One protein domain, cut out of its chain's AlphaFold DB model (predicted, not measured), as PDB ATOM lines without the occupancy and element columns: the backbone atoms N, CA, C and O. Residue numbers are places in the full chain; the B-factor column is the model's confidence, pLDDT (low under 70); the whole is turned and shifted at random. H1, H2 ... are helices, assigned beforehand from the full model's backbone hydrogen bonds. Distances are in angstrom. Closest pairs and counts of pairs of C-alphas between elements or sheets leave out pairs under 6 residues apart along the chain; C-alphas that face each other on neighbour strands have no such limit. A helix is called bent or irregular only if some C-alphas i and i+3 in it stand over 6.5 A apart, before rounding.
ATOM      1  N   PHE A  16     -10.742  -5.047   4.002       82.88
ATOM      2  CA  PHE A  16     -11.461  -5.284   2.757       82.88
ATOM      3  C   PHE A  16     -10.517  -5.772   1.646       82.88
ATOM      4  O   PHE A  16     -10.757  -6.834   1.078       82.88
ATOM      5  N   LEU A  17      -9.383  -5.098   1.423       83.88
ATOM      6  CA  LEU A  17      -8.383  -5.530   0.438       83.88
ATOM      7  C   LEU A  17      -7.806  -6.914   0.769       83.88
ATOM      8  O   LEU A  17      -7.647  -7.743  -0.114       83.88
ATOM      9  N   LYS A  18      -7.562  -7.237   2.045       81.38
ATOM     10  CA  LYS A  18      -7.134  -8.595   2.437       81.38
ATOM     11  C   LYS A  18      -8.164  -9.679   2.115       81.38
ATOM     12  O   LYS A  18      -7.774 -10.831   1.936       81.38
ATOM     13  N   ARG A  19      -9.458  -9.339   2.111       85.19
ATOM     14  CA  ARG A  19     -10.537 -10.264   1.740       85.19
ATOM     15  C   ARG A  19     -10.642 -10.415   0.224       85.19
ATOM     16  O   ARG A  19     -10.870 -11.526  -0.240       85.19
ATOM     17  N   GLU A  20     -10.414  -9.334  -0.518       87.50
ATOM     18  CA  GLU A  20     -10.468  -9.307  -1.979       87.50
ATOM     19  C   GLU A  20      -9.060  -9.367  -2.596       87.50
ATOM     20  O   GLU A  20      -8.424  -8.349  -2.886       87.50
ATOM     21  N   SER A  21      -8.554 -10.587  -2.800       85.38
ATOM     22  CA  SER A  21      -7.162 -10.835  -3.208       85.38
ATOM     23  C   SER A  21      -6.779 -10.198  -4.545       85.38
ATOM     24  O   SER A  21      -5.644  -9.742  -4.691       85.38
ATOM     25  N   VAL A  22      -7.713 -10.124  -5.497       92.12
ATOM     26  CA  VAL A  22      -7.485  -9.492  -6.807       92.12
ATOM     27  C   VAL A  22      -7.214  -8.002  -6.630       92.12
ATOM     28  O   VAL A  22      -6.217  -7.495  -7.134       92.12
ATOM     29  N   MET A  23      -8.037  -7.307  -5.843       89.12
ATOM     30  CA  MET A  23      -7.852  -5.876  -5.604       89.12
ATOM     31  C   MET A  23      -6.596  -5.573  -4.792       89.12
ATOM     32  O   MET A  23      -5.920  -4.583  -5.069       89.12
ATOM     33  N   LEU A  24      -6.230  -6.435  -3.836       89.81
ATOM     34  CA  LEU A  24      -4.955  -6.305  -3.128       89.81
ATOM     35  C   LEU A  24      -3.763  -6.442  -4.078       89.81
ATOM     36  O   LEU A  24      -2.823  -5.658  -3.976       89.81
ATOM     37  N   GLN A  25      -3.802  -7.407  -4.998       91.19
ATOM     38  CA  GLN A  25      -2.730  -7.612  -5.969       91.19
ATOM     39  C   GLN A  25      -2.611  -6.426  -6.935       91.19
ATOM     40  O   GLN A  25      -1.500  -5.967  -7.199       91.19
ATOM     41  N   THR A  26      -3.734  -5.885  -7.417       92.75
ATOM     42  CA  THR A  26      -3.744  -4.682  -8.264       92.75
ATOM     43  C   THR A  26      -3.208  -3.464  -7.516       92.75
ATOM     44  O   THR A  26      -2.374  -2.736  -8.049       92.75
ATOM     45  N   PHE A  27      -3.630  -3.263  -6.264       92.88
ATOM     46  CA  PHE A  27      -3.141  -2.166  -5.431       92.88
ATOM     47  C   PHE A  27      -1.639  -2.288  -5.146       92.88
ATOM     48  O   PHE A  27      -0.914  -1.303  -5.236       92.88
ATOM     49  N   GLN A  28      -1.149  -3.495  -4.852       94.31
ATOM     50  CA  GLN A  28       0.283  -3.744  -4.677       94.31
ATOM     51  C   GLN A  28       1.071  -3.451  -5.954       94.31
ATOM     52  O   GLN A  28       2.100  -2.791  -5.873       94.31
ATOM     53  N   GLY A  29       0.570  -3.881  -7.118       95.19
ATOM     54  CA  GLY A  29       1.175  -3.560  -8.412       95.19
ATOM     55  C   GLY A  29       1.273  -2.052  -8.640       95.19
ATOM     56  O   GLY A  29       2.351  -1.554  -8.943       95.19
ATOM     57  N   PHE A  30       0.183  -1.322  -8.391       96.56
ATOM     58  CA  PHE A  30       0.157   0.138  -8.493       96.56
ATOM     59  C   PHE A  30       1.164   0.815  -7.553       96.56
ATOM     60  O   PHE A  30       1.900   1.705  -7.974       96.56
ATOM     61  N   VAL A  31       1.228   0.393  -6.283       97.25
ATOM     62  CA  VAL A  31       2.187   0.948  -5.313       97.25
ATOM     63  C   VAL A  31       3.624   0.659  -5.745       97.25
ATOM     64  O   VAL A  31       4.463   1.552  -5.680       97.25
ATOM     65  N   SER A  32       3.916  -0.557  -6.213       96.44
ATOM     66  CA  SER A  32       5.244  -0.917  -6.715       96.44
ATOM     67  C   SER A  32       5.644  -0.084  -7.933       96.44
ATOM     68  O   SER A  32       6.725   0.495  -7.927       96.44
ATOM     69  N   GLU A  33       4.765   0.043  -8.927       97.12
ATOM     70  CA  GLU A  33       5.007   0.862 -10.121       97.12
ATOM     71  C   GLU A  33       5.215   2.341  -9.761       97.12
ATOM     72  O   GLU A  33       6.123   2.989 -10.276       97.12
ATOM     73  N   THR A  34       4.425   2.860  -8.816       96.75
ATOM     74  CA  THR A  34       4.561   4.239  -8.324       96.75
ATOM     75  C   THR A  34       5.927   4.455  -7.672       96.75
ATOM     76  O   THR A  34       6.615   5.419  -7.995       96.75
ATOM     77  N   VAL A  35       6.360   3.536  -6.805       97.94
ATOM     78  CA  VAL A  35       7.674   3.616  -6.147       97.94
ATOM     79  C   VAL A  35       8.814   3.521  -7.164       97.94
ATOM     80  O   VAL A  35       9.800   4.254  -7.054       97.94
ATOM     81  N   GLU A  36       8.701   2.650  -8.167       97.25
ATOM     82  CA  GLU A  36       9.696   2.535  -9.242       97.25
ATOM     83  C   GLU A  36       9.783   3.815 -10.082       97.25
ATOM     84  O   GLU A  36      10.886   4.293 -10.383       97.25
ATOM     85  N   PHE A  37       8.635   4.404 -10.419       96.94
ATOM     86  CA  PHE A  37       8.560   5.668 -11.138       96.94
ATOM     87  C   PHE A  37       9.179   6.816 -10.332       96.94
ATOM     88  O   PHE A  37      10.035   7.535 -10.850       96.94
ATOM     89  N   GLU A  38       8.815   6.957  -9.057       97.94
ATOM     90  CA  GLU A  38       9.372   7.983  -8.169       97.94
ATOM     91  C   GLU A  38      10.888   7.826  -8.008       97.94
ATOM     92  O   GLU A  38      11.628   8.803  -8.124       97.94
ATOM     93  N   THR A  39      11.372   6.595  -7.832       97.88
ATOM     94  CA  THR A  39      12.814   6.309  -7.731       97.88
ATOM     95  C   THR A  39      13.550   6.697  -9.016       97.88
ATOM     96  O   THR A  39      14.639   7.280  -8.971       97.88
ATOM     97  N   SER A  40      12.947   6.423 -10.175       97.62
ATOM     98  CA  SER A  40      13.503   6.802 -11.479       97.62
ATOM     99  C   SER A  40      13.545   8.321 -11.653       97.62
ATOM    100  O   SER A  40      14.535   8.864 -12.147       97.62
ATOM    101  N   LEU A  41      12.497   9.018 -11.206       97.88
ATOM    102  CA  LEU A  41      12.408  10.473 -11.262       97.88
ATOM    103  C   LEU A  41      13.453  11.139 -10.360       97.88
ATOM    104  O   LEU A  41      14.154  12.039 -10.818       97.88
ATOM    105  N   ILE A  42      13.615  10.659  -9.125       98.00
ATOM    106  CA  ILE A  42      14.655  11.134  -8.199       98.00
ATOM    107  C   ILE A  42      16.040  10.954  -8.823       98.00
ATOM    108  O   ILE A  42      16.802  11.913  -8.904       98.00
ATOM    109  N   THR A  43      16.332   9.764  -9.352       97.56
ATOM    110  CA  THR A  43      17.618   9.479 -10.013       97.56
ATOM    111  C   THR A  43      17.886  10.443 -11.175       97.56
ATOM    112  O   THR A  43      18.990  10.970 -11.320       97.56
ATOM    113  N   CYS A  44      16.871  10.715 -12.001       97.19
ATOM    114  CA  CYS A  44      16.991  11.645 -13.122       97.19
ATOM    115  C   CYS A  44      17.249  13.087 -12.657       97.19
ATOM    116  O   CYS A  44      18.022  13.808 -13.292       97.19
ATOM    117  N   LEU A  45      16.607  13.516 -11.565       98.19
ATOM    118  CA  LEU A  45      16.814  14.842 -10.985       98.19
ATOM    119  C   LEU A  45      18.215  14.985 -10.385       98.19
ATOM    120  O   LEU A  45      18.868  15.994 -10.641       98.19
ATOM    121  N   GLU A  46      18.710  13.974  -9.670       97.88
ATOM    122  CA  GLU A  46      20.078  13.959  -9.133       97.88
ATOM    123  C   GLU A  46      21.129  14.047 -10.252       97.88
ATOM    124  O   GLU A  46      22.122  14.774 -10.145       97.88
ATOM    125  N   GLU A  47      20.913  13.346 -11.371       97.56
ATOM    126  CA  GLU A  47      21.796  13.451 -12.533       97.56
ATOM    127  C   GLU A  47      21.732  14.845 -13.174       97.56
ATOM    128  O   GLU A  47      22.772  15.419 -13.517       97.56
ATOM    129  N   ALA A  48      20.533  15.412 -13.322       96.69
ATOM    130  CA  ALA A  48      20.354  16.755 -13.862       96.69
ATOM    131  C   ALA A  48      21.040  17.812 -12.980       96.69
ATOM    132  O   ALA A  48      21.759  18.667 -13.500       96.69
ATOM    133  N   GLU A  49      20.895  17.714 -11.658       97.06
ATOM    134  CA  GLU A  49      21.568  18.585 -10.693       97.06
ATOM    135  C   GLU A  49      23.091  18.477 -10.821       97.06
ATOM    136  O   GLU A  49      23.780  19.490 -10.973       97.06
ATOM    137  N   LYS A  50      23.630  17.253 -10.870       96.12
ATOM    138  CA  LYS A  50      25.067  17.028 -11.077       96.12
ATOM    139  C   LYS A  50      25.569  17.681 -12.368       96.12
ATOM    140  O   LYS A  50      26.639  18.294 -12.369       96.12
ATOM    141  N   ARG A  51      24.811  17.570 -13.463       94.25
ATOM    142  CA  ARG A  51      25.161  18.200 -14.745       94.25
ATOM    143  C   ARG A  51      25.145  19.722 -14.641       94.25
ATOM    144  O   ARG A  51      26.048  20.357 -15.177       94.25
ATOM    145  N   LEU A  52      24.179  20.309 -13.933       93.31
ATOM    146  CA  LEU A  52      24.135  21.756 -13.695       93.31
ATOM    147  C   LEU A  52      25.342  22.240 -12.885       93.31
ATOM    148  O   LEU A  52      25.959  23.233 -13.267       93.31
ATOM    149  N   VAL A  53      25.731  21.516 -11.834       92.00
ATOM    150  CA  VAL A  53      26.944  21.822 -11.057       92.00
ATOM    151  C   VAL A  53      28.192  21.767 -11.944       92.00
ATOM    152  O   VAL A  53      29.053  22.643 -11.866       92.00
ATOM    153  N   GLU A  54      28.286  20.776 -12.833       90.69
ATOM    154  CA  GLU A  54      29.397  20.654 -13.781       90.69
ATOM    155  C   GLU A  54      29.433  21.810 -14.798       90.69
ATOM    156  O   GLU A  54      30.504  22.344 -15.088       90.69
ATOM    157  N   TYR A  55      28.278  22.235 -15.321       82.75
ATOM    158  CA  TYR A  55      28.189  23.407 -16.199       82.75
ATOM    159  C   TYR A  55      28.531  24.710 -15.471       82.75
ATOM    160  O   TYR A  55      29.288  25.510 -16.015       82.75
ATOM    161  N   ALA A  56      28.069  24.900 -14.233       79.94
ATOM    162  CA  ALA A  56      28.437  26.058 -13.418       79.94
ATOM    163  C   ALA A  56      29.953  26.099 -13.129       79.94
ATOM    164  O   ALA A  56      30.585  27.153 -13.211       79.94
ATOM    165  N   GLY A  57      30.566  24.939 -12.864       70.81
ATOM    166  CA  GLY A  57      32.016  24.813 -12.694       70.81
ATOM    167  C   GLY A  57      32.816  25.098 -13.971       70.81
ATOM    168  O   GLY A  57      33.903  25.665 -13.890       70.81
ATOM    169  N   ARG A  58      32.283  24.758 -15.153       66.44
ATOM    170  CA  ARG A  58      32.885  25.135 -16.444       66.44
ATOM    171  C   ARG A  58      32.781  26.634 -16.718       66.44
ATOM    172  O   ARG A  58      33.783  27.225 -17.094       66.44
TER     173      ARG A  58
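Overview. This is residues 16 to 58 of the 268 residues of the protein "Zinc finger protein" of Loa loa (UniProt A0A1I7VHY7). What shape do these atoms make? They make a long thin rod, one straight helix, H2, running nearly the whole length, with H1, a single short helical turn, making a small corner at its beginning. How much is printed, and in what order? The printed part has 43 residues with two named helices, H1 then H2 along the chain, and no named strand; the class is all helix. How spread out is it? It is extended, with a radius of gyration of the C-alphas of 18.1 A and spans of 59 by 11 by 5 A.

Along the chain. Where does the longest helix run? H2 holds residues 21 to 58, from C-alpha 21 at (-7.162, -10.835, -3.208) to C-alpha 58 at (32.885, 25.135, -16.444), and measures 55.4 A from first to last C-alpha. It is not bent. Where is the other helix? H1 holds residues 16 to 19, with C-alpha 16 at (-11.461, -5.284, 2.757), and measures 5.2 A.

Arrangement. How do H2 and H1 meet? They only just touch, with 3 pairs of C-alphas within 8 A, and only at the corner by their tight link of one residue. H2 touches H1 with residues 23 to 24 alone, and the closest C-alphas of the two, those of Leu 17 and Leu 24, are 5.0 A apart. What do the backbone N and O atoms show? In H2 every O i to N i+4 pair is within hydrogen-bond range. H1 is too short for such a pair, but its one O i to N i+3 pair is within range.

Size, cuts and confidence. How large is it? The two C-alphas farthest apart, those of Arg 19 and Arg 58, are 58.9 A apart. Which residues stand free? Residues 18 to 23, of which 21 to 23 belong to H2, and residues 28 to 58 of H2 stand free. Is anything cut or uncertain? The printed part has no cut, its mean pLDDT is 92.0, and residue 58 alone is under 70.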